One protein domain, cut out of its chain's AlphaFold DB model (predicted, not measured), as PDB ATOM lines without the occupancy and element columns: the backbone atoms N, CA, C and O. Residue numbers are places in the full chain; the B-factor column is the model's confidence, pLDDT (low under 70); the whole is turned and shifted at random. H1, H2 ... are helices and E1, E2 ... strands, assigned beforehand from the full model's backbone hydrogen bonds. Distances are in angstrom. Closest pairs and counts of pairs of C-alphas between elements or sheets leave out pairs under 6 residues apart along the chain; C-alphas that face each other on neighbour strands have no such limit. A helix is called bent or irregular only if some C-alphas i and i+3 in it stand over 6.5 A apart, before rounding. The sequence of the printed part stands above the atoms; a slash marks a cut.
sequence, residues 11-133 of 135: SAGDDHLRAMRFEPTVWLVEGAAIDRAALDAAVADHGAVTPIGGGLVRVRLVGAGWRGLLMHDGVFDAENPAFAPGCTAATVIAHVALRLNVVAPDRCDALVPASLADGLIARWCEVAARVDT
ATOM      1  N   SER A  11     186.149 242.848 173.939       97.06
ATOM      2  CA  SER A  11     186.262 241.998 172.759       97.06
ATOM      3  C   SER A  11     185.100 241.006 172.645       97.06
ATOM      4  O   SER A  11     184.385 240.741 173.611       97.06
ATOM      5  N   ALA A  12     184.880 240.498 171.433       94.81
ATOM      6  CA  ALA A  12     183.894 239.468 171.115       94.81
ATOM      7  C   ALA A  12     184.433 238.536 170.019       94.81
ATOM      8  O   ALA A  12     185.304 238.933 169.240       94.81
ATOM      9  N   GLY A  13     183.893 237.319 169.952       92.69
ATOM     10  CA  GLY A  13     184.327 236.277 169.021       92.69
ATOM     11  C   GLY A  13     185.253 235.247 169.673       92.69
ATOM     12  O   GLY A  13     185.223 235.054 170.888       92.69
ATOM     13  N   ASP A  14     186.065 234.579 168.862       89.12
ATOM     14  CA  ASP A  14     186.905 233.442 169.247       89.12
ATOM     15  C   ASP A  14     188.325 233.563 168.658       89.12
ATOM     16  O   ASP A  14     188.802 234.669 168.407       89.12
ATOM     17  N   ASP A  15     189.060 232.454 168.536       85.38
ATOM     18  CA  ASP A  15     190.410 232.445 167.953       85.38
ATOM     19  C   ASP A  15     190.401 232.430 166.403       85.38
ATOM     20  O   ASP A  15     191.438 232.700 165.790       85.38
ATOM     21  N   HIS A  16     189.258 232.162 165.757       89.50
ATOM     22  CA  HIS A  16     189.081 232.204 164.300       89.50
ATOM     23  C   HIS A  16     188.686 233.592 163.793       89.50
ATOM     24  O   HIS A  16     189.081 233.967 162.685       89.50
ATOM     25  N   LEU A  17     187.919 234.339 164.590       92.69
ATOM     26  CA  LEU A  17     187.520 235.718 164.327       92.69
ATOM     27  C   LEU A  17     187.274 236.456 165.643       92.69
ATOM     28  O   LEU A  17     186.400 236.075 166.421       92.69
ATOM     29  N   ARG A  18     187.970 237.572 165.848       94.31
ATOM     30  CA  ARG A  18     187.828 238.414 167.034       94.31
ATOM     31  C   ARG A  18     187.681 239.874 166.658       94.31
ATOM     32  O   ARG A  18     188.472 240.388 165.876       94.31
ATOM     33  N   ALA A  19     186.716 240.551 167.272       95.06
ATOM     34  CA  ALA A  19     186.613 242.005 167.255       95.06
ATOM     35  C   ALA A  19     187.008 242.568 168.624       95.06
ATOM     36  O   ALA A  19     186.629 242.017 169.656       95.06
ATOM     37  N   MET A  20     187.743 243.673 168.637       96.56
ATOM     38  CA  MET A  20     188.204 244.372 169.837       96.56
ATOM     39  C   MET A  20     187.938 245.863 169.678       96.56
ATOM     40  O   MET A  20     188.265 246.434 168.639       96.56
ATOM     41  N   ARG A  21     187.374 246.508 170.702       96.38
ATOM     42  CA  ARG A  21     187.145 247.958 170.696       96.38
ATOM     43  C   ARG A  21     188.080 248.646 171.680       96.38
ATOM     44  O   ARG A  21     187.990 248.397 172.882       96.38
ATOM     45  N   PHE A  22     188.944 249.520 171.172       92.69
ATOM     46  CA  PHE A  22     189.871 250.320 171.982       92.69
ATOM     47  C   PHE A  22     189.482 251.799 171.971       92.69
ATOM     48  O   PHE A  22     189.606 252.476 172.986       92.69
ATOM     49  N   GLU A  23     188.950 252.284 170.849       91.44
ATOM     50  CA  GLU A  23     188.509 253.661 170.665       91.44
ATOM     51  C   GLU A  23     186.967 253.753 170.500       91.44
ATOM     52  O   GLU A  23     186.297 252.756 170.202       91.44
ATOM     53  N   PRO A  24     186.344 254.937 170.681       88.50
ATOM     54  CA  PRO A  24     184.885 255.078 170.636       88.50
ATOM     55  C   PRO A  24     184.226 254.668 169.313       88.50
ATOM     56  O   PRO A  24     183.075 254.252 169.320       88.50
ATOM     57  N   THR A  25     184.906 254.755 168.180       90.75
ATOM     58  CA  THR A  25     184.300 254.458 166.867       90.75
ATOM     59  C   THR A  25     185.169 253.544 166.013       90.75
ATOM     60  O   THR A  25     184.940 253.428 164.813       90.75
ATOM     61  N   VAL A  26     186.165 252.891 166.619       91.94
ATOM     62  CA  VAL A  26     187.118 252.034 165.909       91.94
ATOM     63  C   VAL A  26     187.148 250.658 166.557       91.94
ATOM     64  O   VAL A  26     187.248 250.516 167.778       91.94
ATOM     65  N   TRP A  27     187.074 249.642 165.703       93.56
ATOM     66  CA  TRP A  27     187.242 248.246 166.070       93.56
ATOM     67  C   TRP A  27     188.418 247.675 165.296       93.56
ATOM     68  O   TRP A  27     188.551 247.897 164.093       93.56
ATOM     69  N   LEU A  28     189.243 246.898 165.987       94.62
ATOM     70  CA  LEU A  28     190.230 246.043 165.355       94.62
ATOM     71  C   LEU A  28     189.634 244.648 165.226       94.62
ATOM     72  O   LEU A  28     189.143 244.088 166.208       94.62
ATOM     73  N   VAL A  29     189.683 244.099 164.017       93.69
ATOM     74  CA  VAL A  29     189.224 242.741 163.731       93.69
ATOM     75  C   VAL A  29     190.419 241.905 163.288       93.69
ATOM     76  O   VAL A  29     191.147 242.303 162.380       93.69
ATOM     77  N   GLU A  30     190.629 240.760 163.934       92.25
ATOM     78  CA  GLU A  30     191.674 239.793 163.584       92.25
ATOM     79  C   GLU A  30     191.092 238.386 163.418       92.25
ATOM     80  O   GLU A  30     190.051 238.064 163.991       92.25
ATOM     81  N   GLY A  31     191.774 237.534 162.650       89.88
ATOM     82  CA  GLY A  31     191.406 236.129 162.484       89.88
ATOM     83  C   GLY A  31     191.435 235.652 161.035       89.88
ATOM     84  O   GLY A  31     191.438 236.445 160.096       89.88
ATOM     85  N   ALA A  32     191.468 234.332 160.853       89.00
ATOM     86  CA  ALA A  32     191.475 233.707 159.530       89.00
ATOM     87  C   ALA A  32     190.090 233.718 158.858       89.00
ATOM     88  O   ALA A  32     190.002 233.615 157.639       89.00
ATOM     89  N   ALA A  33     189.015 233.860 159.638       89.56
ATOM     90  CA  ALA A  33     187.634 233.848 159.154       89.56
ATOM     91  C   ALA A  33     187.065 235.261 158.910       89.56
ATOM     92  O   ALA A  33     185.857 235.480 159.026       89.56
ATOM     93  N   ILE A  34     187.919 236.247 158.609       90.50
ATOM     94  CA  ILE A  34     187.460 237.597 158.265       90.50
ATOM     95  C   ILE A  34     186.752 237.566 156.909       90.50
ATOM     96  O   ILE A  34     187.369 237.344 155.869       90.50
ATOM     97  N   ASP A  35     185.457 237.870 156.930       89.94
ATOM     98  CA  ASP A  35     184.668 238.157 155.736       89.94
ATOM     99  C   ASP A  35     184.663 239.669 155.483       89.94
ATOM    100  O   ASP A  35     183.960 240.437 156.148       89.94
ATOM    101  N   ARG A  36     185.486 240.096 154.519       89.56
ATOM    102  CA  ARG A  36     185.619 241.504 154.141       89.56
ATOM    103  C   ARG A  36     184.315 242.084 153.593       89.56
ATOM    104  O   ARG A  36     183.967 243.200 153.964       89.56
ATOM    105  N   ALA A  37     183.592 241.335 152.764       89.94
ATOM    106  CA  ALA A  37     182.356 241.816 152.154       89.94
ATOM    107  C   ALA A  37     181.274 242.044 153.219       89.94
ATOM    108  O   ALA A  37     180.586 243.063 153.196       89.94
ATOM    109  N   ALA A  38     181.173 241.145 154.204       87.62
ATOM    110  CA  ALA A  38     180.266 241.331 155.331       87.62
ATOM    111  C   ALA A  38     180.643 242.536 156.211       87.62
ATOM    112  O   ALA A  38     179.752 243.201 156.736       87.62
ATOM    113  N   LEU A  39     181.939 242.825 156.388       88.38
ATOM    114  CA  LEU A  39     182.396 244.014 157.113       88.38
ATOM    115  C   LEU A  39     182.072 245.306 156.358       88.38
ATOM    116  O   LEU A  39     181.550 246.235 156.969       88.38
ATOM    117  N   ASP A  40     182.338 245.356 155.049       90.56
ATOM    118  CA  ASP A  40     182.008 246.519 154.217       90.56
ATOM    119  C   ASP A  40     180.493 246.781 154.232       90.56
ATOM    120  O   ASP A  40     180.062 247.912 154.437       90.56
ATOM    121  N   ALA A  41     179.672 245.731 154.122       87.75
ATOM    122  CA  ALA A  41     178.218 245.850 154.231       87.75
ATOM    123  C   ALA A  41     177.756 246.329 155.620       87.75
ATOM    124  O   ALA A  41     176.773 247.058 155.721       87.75
ATOM    125  N   ALA A  42     178.453 245.932 156.690       83.56
ATOM    126  CA  ALA A  42     178.115 246.334 158.054       83.56
ATOM    127  C   ALA A  42     178.440 247.806 158.347       83.56
ATOM    128  O   ALA A  42     177.714 248.436 159.115       83.56
ATOM    129  N   VAL A  43     179.515 248.354 157.766       87.06
ATOM    130  CA  VAL A  43     179.835 249.786 157.912       87.06
ATOM    131  C   VAL A  43     179.091 250.660 156.903       87.06
ATOM    132  O   VAL A  43     178.822 251.819 157.217       87.06
ATOM    133  N   ALA A  44     178.735 250.108 155.736       88.06
ATOM    134  CA  ALA A  44     178.066 250.800 154.635       88.06
ATOM    135  C   ALA A  44     178.674 252.202 154.401       88.06
ATOM    136  O   ALA A  44     179.894 252.340 154.337       88.06
ATOM    137  N   ASP A  45     177.841 253.244 154.351       90.38
ATOM    138  CA  ASP A  45     178.269 254.636 154.145       90.38
ATOM    139  C   ASP A  45     178.609 255.372 155.460       90.38
ATOM    140  O   ASP A  45     178.835 256.583 155.473       90.38
ATOM    141  N   HIS A  46     178.622 254.663 156.592       88.81
ATOM    142  CA  HIS A  46     178.825 255.230 157.930       88.81
ATOM    143  C   HIS A  46     180.229 254.983 158.493       88.81
ATOM    144  O   HIS A  46     180.526 255.390 159.618       88.81
ATOM    145  N   GLY A  47     181.100 254.326 157.732       90.69
ATOM    146  CA  GLY A  47     182.455 254.021 158.159       90.69
ATOM    147  C   GLY A  47     183.334 253.530 157.019       90.69
ATOM    148  O   GLY A  47     183.005 253.659 155.846       90.69
ATOM    149  N   ALA A  48     184.483 252.970 157.383       93.06
ATOM    150  CA  ALA A  48     185.423 252.390 156.440       93.06
ATOM    151  C   ALA A  48     186.058 251.136 157.040       93.06
ATOM    152  O   ALA A  48     186.286 251.057 158.249       93.06
ATOM    153  N   VAL A  49     186.386 250.177 156.176       93.81
ATOM    154  CA  VAL A  49     187.169 248.994 156.537       93.81
ATOM    155  C   VAL A  49     188.534 249.108 155.875       93.81
ATOM    156  O   VAL A  49     188.665 249.045 154.649       93.81
ATOM    157  N   THR A  50     189.565 249.247 156.700       93.19
ATOM    158  CA  THR A  50     190.947 249.373 156.236       93.19
ATOM    159  C   THR A  50     191.724 248.117 156.611       93.19
ATOM    160  O   THR A  50     191.828 247.802 157.800       93.19
ATOM    161  N   PRO A  51     192.294 247.384 155.640       92.44
ATOM    162  CA  PRO A  51     193.199 246.292 155.953       92.44
ATOM    163  C   PRO A  51     194.495 246.865 156.538       92.44
ATOM    164  O   PRO A  51     195.169 247.671 155.902       92.44
ATOM    165  N   ILE A  52     194.844 246.432 157.750       90.12
ATOM    166  CA  ILE A  52     196.072 246.837 158.462       90.12
ATOM    167  C   ILE A  52     197.037 245.662 158.692       90.12
ATOM    168  O   ILE A  52     197.941 245.737 159.526       90.12
ATOM    169  N   GLY A  53     196.824 244.549 157.981       84.50
ATOM    170  CA  GLY A  53     197.672 243.361 158.076       84.50
ATOM    171  C   GLY A  53     199.145 243.702 157.832       84.50
ATOM    172  O   GLY A  53     199.465 244.480 156.937       84.50
ATOM    173  N   GLY A  54     200.034 243.151 158.660       85.88
ATOM    174  CA  GLY A  54     201.473 243.445 158.633       85.88
ATOM    175  C   GLY A  54     201.902 244.666 159.457       85.88
ATOM    176  O   GLY A  54     203.082 244.790 159.761       85.88
ATOM    177  N   GLY A  55     200.976 245.534 159.884       92.50
ATOM    178  CA  GLY A  55     201.295 246.672 160.759       92.50
ATOM    179  C   GLY A  55     201.425 246.309 162.243       92.50
ATOM    180  O   GLY A  55     202.084 247.021 163.002       92.50
ATOM    181  N   LEU A  56     200.814 245.197 162.659       94.81
ATOM    182  CA  LEU A  56     200.801 244.719 164.040       94.81
ATOM    183  C   LEU A  56     201.209 243.245 164.105       94.81
ATOM    184  O   LEU A  56     200.823 242.447 163.250       94.81
ATOM    185  N   VAL A  57     201.936 242.890 165.158       95.50
ATOM    186  CA  VAL A  57     202.264 241.520 165.553       95.50
ATOM    187  C   VAL A  57     201.492 241.191 166.823       95.50
ATOM    188  O   VAL A  57     201.486 241.971 167.776       95.50
ATOM    189  N   ARG A  58     200.849 240.021 166.849       95.00
ATOM    190  CA  ARG A  58     200.217 239.490 168.056       95.00
ATOM    191  C   ARG A  58     201.243 238.708 168.868       95.00
ATOM    192  O   ARG A  58     201.636 237.611 168.476       95.00
ATOM    193  N   VAL A  59     201.627 239.254 170.014       96.62
ATOM    194  CA  VAL A  59     202.467 238.590 171.011       96.62
ATOM    195  C   VAL A  59     201.565 237.991 172.080       96.62
ATOM    196  O   VAL A  59     200.752 238.691 172.677       96.62
ATOM    197  N   ARG A  60     201.689 236.687 172.319       96.12
ATOM    198  CA  ARG A  60     200.874 235.979 173.305       96.12
ATOM    199  C   ARG A  60     201.647 235.809 174.606       96.12
ATOM    200  O   ARG A  60     202.677 235.145 174.623       96.12
ATOM    201  N   LEU A  61     201.109 236.363 175.685       95.69
ATOM    202  CA  LEU A  61     201.632 236.233 177.041       95.69
ATOM    203  C   LEU A  61     200.824 235.167 177.782       95.69
ATOM    204  O   LEU A  61     199.591 235.231 177.797       95.69
ATOM    205  N   VAL A  62     201.509 234.181 178.361       94.88
ATOM    206  CA  VAL A  62     200.890 233.009 179.003       94.88
ATOM    207  C   VAL A  62     201.528 232.744 180.361       94.88
ATOM    208  O   VAL A  62     202.730 232.932 180.526       94.88
ATOM    209  N   GLY A  63     200.726 232.253 181.306       92.75
ATOM    210  CA  GLY A  63     201.168 231.804 182.626       92.75
ATOM    211  C   GLY A  63     200.841 232.805 183.732       92.75
ATOM    212  O   GLY A  63     200.535 233.964 183.472       92.75
ATOM    213  N   ALA A  64     200.899 232.366 184.992       88.56
ATOM    214  CA  ALA A  64     200.433 233.156 186.140       88.56
ATOM    215  C   ALA A  64     201.115 234.536 186.280       88.56
ATOM    216  O   ALA A  64     200.501 235.469 186.790       88.56
ATOM    217  N   GLY A  65     202.350 234.680 185.787       91.00
ATOM    218  CA  GLY A  65     203.140 235.913 185.862       91.00
ATOM    219  C   GLY A  65     202.865 236.960 184.775       91.00
ATOM    220  O   GLY A  65     203.499 238.014 184.799       91.00
ATOM    221  N   TRP A  66     201.946 236.728 183.824       94.19
ATOM    222  CA  TRP A  66     201.755 237.653 182.691       94.19
ATOM    223  C   TRP A  66     201.375 239.076 183.128       94.19
ATOM    224  O   TRP A  66     201.780 240.044 182.486       94.19
ATOM    225  N   ARG A  67     200.626 239.215 184.229       94.44
ATOM    226  CA  ARG A  67     200.234 240.523 184.778       94.44
ATOM    227  C   ARG A  67     201.439 241.297 185.303       94.44
ATOM    228  O   ARG A  67     201.650 242.434 184.890       94.44
ATOM    229  N   GLY A  68     202.263 240.648 186.127       92.56
ATOM    230  CA  GLY A  68     203.490 241.240 186.664       92.56
ATOM    231  C   GLY A  68     204.463 241.664 185.561       92.56
ATOM    232  O   GLY A  68     205.033 242.749 185.626       92.56
ATOM    233  N   LEU A  69     204.576 240.866 184.494       92.31
ATOM    234  CA  LEU A  69     205.385 241.212 183.323       92.31
ATOM    235  C   LEU A  69     204.938 242.531 182.667       92.31
ATOM    236  O   LEU A  69     205.776 243.376 182.355       92.31
ATOM    237  N   LEU A  70     203.629 242.728 182.468       93.56
ATOM    238  CA  LEU A  70     203.093 243.963 181.880       93.56
ATOM    239  C   LEU A  70     203.278 245.178 182.795       93.56
ATOM    240  O   LEU A  70     203.457 246.290 182.302       93.56
ATOM    241  N   MET A  71     203.225 244.967 184.109       93.44
ATOM    242  CA  MET A  71     203.352 246.028 185.109       93.44
ATOM    243  C   MET A  71     204.801 246.458 185.357       93.44
ATOM    244  O   MET A  71     205.011 247.563 185.843       93.44
ATOM    245  N   HIS A  72     205.801 245.646 184.993       92.00
ATOM    246  CA  HIS A  72     207.213 245.986 185.206       92.00
ATOM    247  C   HIS A  72     207.626 247.285 184.494       92.00
ATOM    248  O   HIS A  72     208.260 248.150 185.092       92.00
ATOM    249  N   ASP A  73     207.267 247.422 183.215       87.75
ATOM    250  CA  ASP A  73     207.599 248.590 182.384       87.75
ATOM    251  C   ASP A  73     206.335 249.366 181.948       87.75
ATOM    252  O   ASP A  73     206.370 250.140 180.986       87.75
ATOM    253  N   GLY A  74     205.196 249.114 182.598       86.69
ATOM    254  CA  GLY A  74     203.890 249.672 182.252       86.69
ATOM    255  C   GLY A  74     203.338 250.609 183.324       86.69
ATOM    256  O   GLY A  74     203.608 250.460 184.508       86.69
ATOM    257  N   VAL A  75     202.505 251.564 182.906       82.38
ATOM    258  CA  VAL A  75     201.776 252.488 183.807       82.38
ATOM    259  C   VAL A  75     200.305 252.087 183.989       82.38
ATOM    260  O   VAL A  75     199.441 252.921 184.248       82.38
ATOM    261  N   PHE A  76     200.005 250.804 183.798       87.62
ATOM    262  CA  PHE A  76     198.659 250.242 183.794       87.62
ATOM    263  C   PHE A  76     198.538 249.134 184.842       87.62
ATOM    264  O   PHE A  76     199.413 248.277 184.938       87.62
ATOM    265  N   ASP A  77     197.435 249.134 185.587       91.44
ATOM    266  CA  ASP A  77     197.126 248.100 186.574       91.44
ATOM    267  C   ASP A  77     196.494 246.872 185.897       91.44
ATOM    268  O   ASP A  77     195.284 246.819 185.654       91.44
ATOM    269  N   ALA A  78     197.331 245.878 185.586       92.75
ATOM    270  CA  ALA A  78     196.889 244.598 185.036       92.75
ATOM    271  C   ALA A  78     196.322 243.637 186.101       92.75
ATOM    272  O   ALA A  78     195.702 242.632 185.742       92.75
ATOM    273  N   GLU A  79     196.530 243.928 187.387       91.88
ATOM    274  CA  GLU A  79     196.068 243.131 188.529       91.88
ATOM    275  C   GLU A  79     194.656 243.488 188.985       91.88
ATOM    276  O   GLU A  79     194.028 242.689 189.682       91.88
ATOM    277  N   ASN A  80     194.114 244.618 188.525       93.69
ATOM    278  CA  ASN A  80     192.716 244.964 188.722       93.69
ATOM    279  C   ASN A  80     191.802 243.772 188.351       93.69
ATOM    280  O   ASN A  80     191.753 243.380 187.181       93.69
ATOM    281  N   PRO A  81     191.008 243.227 189.293       91.62
ATOM    282  CA  PRO A  81     190.127 242.090 189.024       91.62
ATOM    283  C   PRO A  81     189.081 242.348 187.931       91.62
ATOM    284  O   PRO A  81     188.578 241.405 187.323       91.62
ATOM    285  N   ALA A  82     188.751 243.615 187.653       94.19
ATOM    286  CA  ALA A  82     187.877 243.991 186.546       94.19
ATOM    287  C   ALA A  82     188.552 243.835 185.166       94.19
ATOM    288  O   ALA A  82     187.855 243.750 184.153       94.19
ATOM    289  N   PHE A  83     189.886 243.758 185.104       95.75
ATOM    290  CA  PHE A  83     190.653 243.448 183.895       95.75
ATOM    291  C   PHE A  83     190.745 241.926 183.682       95.75
ATOM    292  O   PHE A  83     191.778 241.269 183.844       95.75
ATOM    293  N   ALA A  84     189.586 241.360 183.358       96.19
ATOM    294  CA  ALA A  84     189.329 239.932 183.217       96.19
ATOM    295  C   ALA A  84     189.147 239.533 181.733       96.19
ATOM    296  O   ALA A  84     189.160 240.408 180.863       96.19
ATOM    297  N   PRO A  85     188.969 238.236 181.406       97.19
ATOM    298  CA  PRO A  85     188.734 237.794 180.032       97.19
ATOM    299  C   PRO A  85     187.646 238.595 179.307       97.19
ATOM    300  O   PRO A  85     186.600 238.917 179.873       97.19
ATOM    301  N   GLY A  86     187.914 238.933 178.047       96.88
ATOM    302  CA  GLY A  86     187.072 239.797 177.225       96.88
ATOM    303  C   GLY A  86     187.315 241.295 177.424       96.88
ATOM    304  O   GLY A  86     186.686 242.093 176.733       96.88
ATOM    305  N   CYS A  87     188.191 241.709 178.348       97.56
ATOM    306  CA  CYS A  87     188.628 243.100 178.463       97.56
ATOM    307  C   CYS A  87     189.706 243.439 177.434       97.56
ATOM    308  O   CYS A  87     190.609 242.645 177.157       97.56
ATOM    309  N   THR A  88     189.641 244.667 176.932       97.19
ATOM    310  CA  THR A  88     190.669 245.262 176.082       97.19
ATOM    311  C   THR A  88     191.207 246.545 176.706       97.19
ATOM    312  O   THR A  88     190.506 247.229 177.451       97.19
ATOM    313  N   ALA A  89     192.459 246.882 176.405       95.62
ATOM    314  CA  ALA A  89     193.071 248.140 176.827       95.62
ATOM    315  C   ALA A  89     194.041 248.657 175.760       95.62
ATOM    316  O   ALA A  89     194.755 247.877 175.138       95.62
ATOM    317  N   ALA A  90     194.087 249.972 175.562       95.06
ATOM    318  CA  ALA A  90     195.178 250.634 174.855       95.06
ATOM    319  C   ALA A  90     196.092 251.274 175.903       95.06
ATOM    320  O   ALA A  90     195.611 251.983 176.785       95.06
ATOM    321  N   THR A  91     197.389 250.985 175.844       94.75
ATOM    322  CA  THR A  91     198.345 251.423 176.869       94.75
ATOM    323  C   THR A  91     199.754 251.574 176.292       94.75
ATOM    324  O   THR A  91     199.991 251.309 175.111       94.75
ATOM    325  N   VAL A  92     200.688 252.012 177.133       95.00
ATOM    326  CA  VAL A  92     202.115 252.123 176.833       95.00
ATOM    327  C   VAL A  92     202.892 251.236 177.801       95.00
ATOM    328  O   VAL A  92     202.735 251.361 179.016       95.00
ATOM    329  N   ILE A  93     203.733 250.354 177.260       94.44
ATOM    330  CA  ILE A  93     204.626 249.470 178.025       94.44
ATOM    331  C   ILE A  93     206.009 249.545 177.394       94.44
ATOM    332  O   ILE A  93     206.124 249.458 176.174       94.44
ATOM    333  N   ALA A  94     207.046 249.753 178.209       93.19
ATOM    334  CA  ALA A  94     208.419 249.963 177.745       93.19
ATOM    335  C   ALA A  94     208.509 251.032 176.631       93.19
ATOM    336  O   ALA A  94     209.214 250.868 175.639       93.19
ATOM    337  N   HIS A  95     207.746 252.122 176.782       92.56
ATOM    338  CA  HIS A  95     207.610 253.212 175.802       92.56
ATOM    339  C   HIS A  95     207.009 252.818 174.437       92.56
ATOM    340  O   HIS A  95     207.013 253.626 173.509       92.56
ATOM    341  N   VAL A  96     206.428 251.623 174.314       95.81
ATOM    342  CA  VAL A  96     205.733 251.155 173.111       95.81
ATOM    343  C   VAL A  96     204.223 251.253 173.313       95.81
ATOM    344  O   VAL A  96     203.670 250.661 174.240       95.81
ATOM    345  N   ALA A  97     203.542 251.981 172.425       95.25
ATOM    346  CA  ALA A  97     202.083 252.007 172.383       95.25
ATOM    347  C   ALA A  97     201.555 250.679 171.824       95.25
ATOM    348  O   ALA A  97     201.834 250.325 170.676       95.25
ATOM    349  N   LEU A  98     200.780 249.957 172.627       95.50
ATOM    350  CA  LEU A  98     200.250 248.644 172.277       95.50
ATOM    351  C   LEU A  98     198.802 248.482 172.731       95.50
ATOM    352  O   LEU A  98     198.244 249.295 173.473       95.50
ATOM    353  N   ARG A  99     198.176 247.413 172.248       96.19
ATOM    354  CA  ARG A  99     196.790 247.061 172.552       96.19
ATOM    355  C   ARG A  99     196.748 245.692 173.210       96.19
ATOM    356  O   ARG A  99     197.346 244.755 172.701       96.19
ATOM    357  N   LEU A 100     196.051 245.578 174.327       96.94
ATOM    358  CA  LEU A 100     195.921 244.358 175.113       96.94
ATOM    359  C   LEU A 100     194.522 243.778 174.962       96.94
ATOM    360  O   LEU A 100     193.537 244.515 174.961       96.94
ATOM    361  N   ASN A 101     194.437 242.458 174.901       97.44
ATOM    362  CA  ASN A 101     193.196 241.707 174.932       97.44
ATOM    363  C   ASN A 101     193.362 240.516 175.879       97.44
ATOM    364  O   ASN A 101     194.115 239.583 175.590       97.44
ATOM    365  N   VAL A 102     192.655 240.543 177.008       97.19
ATOM    366  CA  VAL A 102     192.665 239.432 177.965       97.19
ATOM    367  C   VAL A 102     191.789 238.328 177.399       97.19
ATOM    368  O   VAL A 102     190.582 238.501 177.241       97.19
ATOM    369  N   VAL A 103     192.388 237.187 177.077       95.69
ATOM    370  CA  VAL A 103     191.666 236.090 176.422       95.69
ATOM    371  C   VAL A 103     191.228 235.030 177.419       95.69
ATOM    372  O   VAL A 103     190.150 234.461 177.284       95.69
ATOM    373  N   ALA A 104     192.057 234.778 178.427       95.31
ATOM    374  CA  ALA A 104     191.789 233.848 179.513       95.31
ATOM    375  C   ALA A 104     192.463 234.363 180.800       95.31
ATOM    376  O   ALA A 104     193.286 235.280 180.728       95.31
ATOM    377  N   PRO A 105     192.135 233.820 181.989       94.62
ATOM    378  CA  PRO A 105     192.727 234.283 183.246       94.62
ATOM    379  C   PRO A 105     194.265 234.274 183.256       94.62
ATOM    380  O   PRO A 105     194.886 235.142 183.873       94.62
ATOM    381  N   ASP A 106     194.865 233.336 182.527       95.31
ATOM    382  CA  ASP A 106     196.297 233.084 182.376       95.31
ATOM    383  C   ASP A 106     196.849 233.481 180.992       95.31
ATOM    384  O   ASP A 106     197.990 233.139 180.677       95.31
ATOM    385  N   ARG A 107     196.059 234.179 180.160       95.31
ATOM    386  CA  ARG A 107     196.419 234.518 178.776       95.31
ATOM    387  C   ARG A 107     196.005 235.932 178.392       95.31
ATOM    388  O   ARG A 107     194.815 236.253 178.349       95.31
ATOM    389  N   CYS A 108     196.981 236.725 177.966       96.75
ATOM    390  CA  CYS A 108     196.762 238.025 177.345       96.75
ATOM    391  C   CYS A 108     197.440 238.065 175.975       96.75
ATOM    392  O   CYS A 108     198.616 237.729 175.847       96.75
ATOM    393  N   ASP A 109     196.710 238.500 174.955       96.88
ATOM    394  CA  ASP A 109     197.290 238.809 173.653       96.88
ATOM    395  C   ASP A 109     197.615 240.316 173.616       96.88
ATOM    396  O   ASP A 109     196.771 241.152 173.949       96.88
ATOM    397  N   ALA A 110     198.840 240.665 173.226       96.88
ATOM    398  CA  ALA A 110     199.295 242.030 172.997       96.88
ATOM    399  C   ALA A 110     199.491 242.264 171.492       96.88
ATOM    400  O   ALA A 110     200.246 241.548 170.837       96.88
ATOM    401  N   LEU A 111     198.824 243.269 170.934       96.62
ATOM    402  CA  LEU A 111     198.999 243.717 169.557       96.62
ATOM    403  C   LEU A 111     200.020 244.855 169.547       96.62
ATOM    404  O   LEU A 111     199.750 245.960 170.031       96.62
ATOM    405  N   VAL A 112     201.197 244.555 169.012       97.31
ATOM    406  CA  VAL A 112     202.390 245.403 169.058       97.31
ATOM    407  C   VAL A 112     202.704 245.905 167.648       97.31
ATOM    408  O   VAL A 112     202.616 245.110 166.713       97.31
ATOM    409  N   PRO A 113     203.083 247.182 167.448       97.31
ATOM    410  CA  PRO A 113     203.609 247.647 166.167       97.31
ATOM    411  C   PRO A 113     204.727 246.733 165.667       97.31
ATOM    412  O   PRO A 113     205.682 246.468 166.397       97.31
ATOM    413  N   ALA A 114     204.614 246.254 164.427       96.88
ATOM    414  CA  ALA A 114     205.522 245.233 163.903       96.88
ATOM    415  C   ALA A 114     207.000 245.659 163.967       96.88
ATOM    416  O   ALA A 114     207.860 244.855 164.303       96.88
ATOM    417  N   SER A 115     207.284 246.945 163.744       97.12
ATOM    418  CA  SER A 115     208.634 247.519 163.812       97.12
ATOM    419  C   SER A 115     209.258 247.547 165.212       97.12
ATOM    420  O   SER A 115     210.453 247.801 165.330       97.12
ATOM    421  N   LEU A 116     208.473 247.321 166.268       97.69
ATOM    422  CA  LEU A 116     208.911 247.365 167.669       97.69
ATOM    423  C   LEU A 116     208.771 246.007 168.374       97.69
ATOM    424  O   LEU A 116     209.180 245.874 169.527       97.69
ATOM    425  N   ALA A 117     208.191 245.008 167.699       97.06
ATOM    426  CA  ALA A 117     207.844 243.725 168.296       97.06
ATOM    427  C   ALA A 117     209.073 242.978 168.830       97.06
ATOM    428  O   ALA A 117     209.072 242.578 169.991       97.06
ATOM    429  N   ASP A 118     210.135 242.859 168.030       97.56
ATOM    430  CA  ASP A 118     211.337 242.108 168.414       97.56
ATOM    431  C   ASP A 118     212.014 242.699 169.657       97.56
ATOM    432  O   ASP A 118     212.376 241.969 170.581       97.56
ATOM    433  N   GLY A 119     212.126 244.030 169.721       96.75
ATOM    434  CA  GLY A 119     212.707 244.723 170.872       96.75
ATOM    435  C   GLY A 119     211.874 244.549 172.143       96.75
ATOM    436  O   GLY A 119     212.424 244.283 173.211       96.75
ATOM    437  N   LEU A 120     210.545 244.639 172.030       96.75
ATOM    438  CA  LEU A 120     209.653 244.444 173.172       96.75
ATOM    439  C   LEU A 120     209.651 242.986 173.660       96.75
ATOM    440  O   LEU A 120     209.675 242.748 174.864       96.75
ATOM    441  N   ILE A 121     209.678 242.015 172.741       96.69
ATOM    442  CA  ILE A 121     209.788 240.589 173.079       96.69
ATOM    443  C   ILE A 121     211.106 240.318 173.809       96.69
ATOM    444  O   ILE A 121     211.088 239.694 174.869       96.69
ATOM    445  N   ALA A 122     212.233 240.813 173.289       96.56
ATOM    446  CA  ALA A 122     213.535 240.652 173.935       96.56
ATOM    447  C   ALA A 122     213.524 241.225 175.361       96.56
ATOM    448  O   ALA A 122     213.917 240.538 176.305       96.56
ATOM    449  N   ARG A 123     212.978 242.434 175.539       95.00
ATOM    450  CA  ARG A 123     212.829 243.066 176.853       95.00
ATOM    451  C   ARG A 123     211.983 242.227 177.813       95.00
ATOM    452  O   ARG A 123     212.374 242.028 178.961       95.00
ATOM    453  N   TRP A 124     210.842 241.711 177.366       94.88
ATOM    454  CA  TRP A 124     210.002 240.855 178.204       94.88
ATOM    455  C   TRP A 124     210.690 239.544 178.591       94.88
ATOM    456  O   TRP A 124     210.573 239.127 179.742       94.88
ATOM    457  N   CYS A 125     211.456 238.933 177.688       94.31
ATOM    458  CA  CYS A 125     212.266 237.760 178.010       94.31
ATOM    459  C   CYS A 125     213.330 238.068 179.080       94.31
ATOM    460  O   CYS A 125     213.508 237.278 180.007       94.31
ATOM    461  N   GLU A 126     214.006 239.219 178.999       94.31
ATOM    462  CA  GLU A 126     214.974 239.655 180.017       94.31
ATOM    463  C   GLU A 126     214.330 239.859 181.393       94.31
ATOM    464  O   GLU A 126     214.910 239.475 182.410       94.31
ATOM    465  N   VAL A 127     213.145 240.476 181.437       92.12
ATOM    466  CA  VAL A 127     212.398 240.688 182.685       92.12
ATOM    467  C   VAL A 127     211.961 239.349 183.272       92.12
ATOM    468  O   VAL A 127     212.216 239.097 184.447       92.12
ATOM    469  N   ALA A 128     211.375 238.464 182.461       90.50
ATOM    470  CA  ALA A 128     210.924 237.148 182.907       90.50
ATOM    471  C   ALA A 128     212.068 236.324 183.529       90.50
ATOM    472  O   ALA A 128     211.918 235.795 184.628       90.50
ATOM    473  N   ALA A 129     213.247 236.307 182.897       89.62
ATOM    474  CA  ALA A 129     214.415 235.585 183.409       89.62
ATOM    475  C   ALA A 129     214.897 236.083 184.787       89.62
ATOM    476  O   ALA A 129     215.425 235.307 185.586       89.62
ATOM    477  N   ARG A 130     214.723 237.377 185.086       84.44
ATOM    478  CA  ARG A 130     215.089 237.961 186.389       84.44
ATOM    479  C   ARG A 130     214.094 237.611 187.491       84.44
ATOM    480  O   ARG A 130     214.500 237.536 188.643       84.44
ATOM    481  N   VAL A 131     212.824 237.410 187.147       70.88
ATOM    482  CA  VAL A 131     211.773 237.042 188.110       70.88
ATOM    483  C   VAL A 131     211.907 235.578 188.551       70.88
ATOM    484  O   VAL A 131     211.623 235.270 189.704       70.88
ATOM    485  N   ASP A 132     212.419 234.700 187.683       61.34
ATOM    486  CA  ASP A 132     212.625 233.271 187.977       61.34
ATOM    487  C   ASP A 132     213.932 232.953 188.731       61.34
ATOM    488  O   ASP A 132     214.177 231.801 189.094       61.34
ATOM    489  N   THR A 133     214.790 233.947 188.989       42.34
ATOM    490  CA  THR A 133     216.046 233.738 189.725       42.34
ATOM    491  C   THR A 133     215.843 234.090 191.205       42.34
ATOM    492  O   THR A 133     215.702 235.275 191.514       42.34
TER     493      THR A 133
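Overview. This is residues 11 to 133 of the 135 residues of an uncharacterized protein of Novosphingobium sp. AAP1 (UniProt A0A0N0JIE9). A strongly twisted sheet of four strands, E4, E7, E6 and E5, has helices H2 and H3 packed on one face, while a small sheet of three strands, E1, E2 and E3, covers part of its other face as a crossed, only partly face-to-face sandwich. H1 lies beyond the small sheet at one end of the long axis, away from the other two helices. The printed part has 123 residues, in the order E1 E2 E3 H1 E4 H2 E5 E6 E7 H3; both sheets are antiparallel and the class is mixed, helices and strands. The whole is compact, with a radius of gyration of the C-alphas of 15.5 A, yet elongated, spanning 54 by 31 by 24 A.

Arrangement. E1, residues 11 to 13, E2, residues 18 to 23, and E3, residues 26 to 30, form a meander, each strand the antiparallel neighbour of the one before. N 12 and O 19 are 2.9 A apart, and N 20 and O 28 are 2.8 A apart, both within hydrogen-bond range. H1, residues 36 to 46, is not on this sheet. E4, residues 56 to 62, is an edge strand of the larger sheet and leads by a tight link to H2, residues 66 to 72. E5, residues 88 to 93, E6, residues 96 to 104, and E7, residues 107 to 113, form a second meander. Within hydrogen-bond range are N 91 and O 98 of the neighbours E5 and E6, 3.0 A apart, N 111 and O 99 of the neighbours E7 and E6, 2.7 A apart, and N 59 and O 110 of the antiparallel neighbours E4 and E7, 2.8 A apart. The two sheets form a sandwich, two sheets face to face, with strands at 61 degrees; the closest C-alphas of E2 and E5 are those of Phe 22 and Ala 90, 6.0 A apart. H3, residues 114 to 131, is on the larger sheet at a height of 9.3 A, on the same face as H2, in two layers, helices on one face of a sheet. With residues 124 to 128 alone H3 touches H2, about perpendicular at 85 degrees; their closest C-alphas, Leu 69 and Ala 128, are 6.9 A apart. Every O i to N i+4 pair is within hydrogen-bond range in H2, against 5 of 7 in H1 and 12 of 14 in H3.

Along the chain. E1 begins at C-alpha 11, (186.262, 241.998, 172.759), and is 7.1 A long; E2 is 15.7 A and E3 13.3 A. H1, 15.8 A, is irregular, with C-alphas 42 and 45 9.2 A apart. E4 is 19.0 A, H2 10.3 A, E5 14.7 A, E6 23.1 A and E7 19.6 A. H3, 26.3 A, is irregular, with C-alphas 115 and 118 7.6 A apart, and ends at C-alpha 131, (211.773, 237.042, 188.110).

Size, cuts and confidence. The two C-alphas farthest apart, those of Asp 45 and Thr 133, are 55.9 A apart. The printed part has no cut; the link from H2 to E5, residues 73 to 87, is long. The mean pLDDT of the printed part is 92.2, and residues 132 to 133 are under 70.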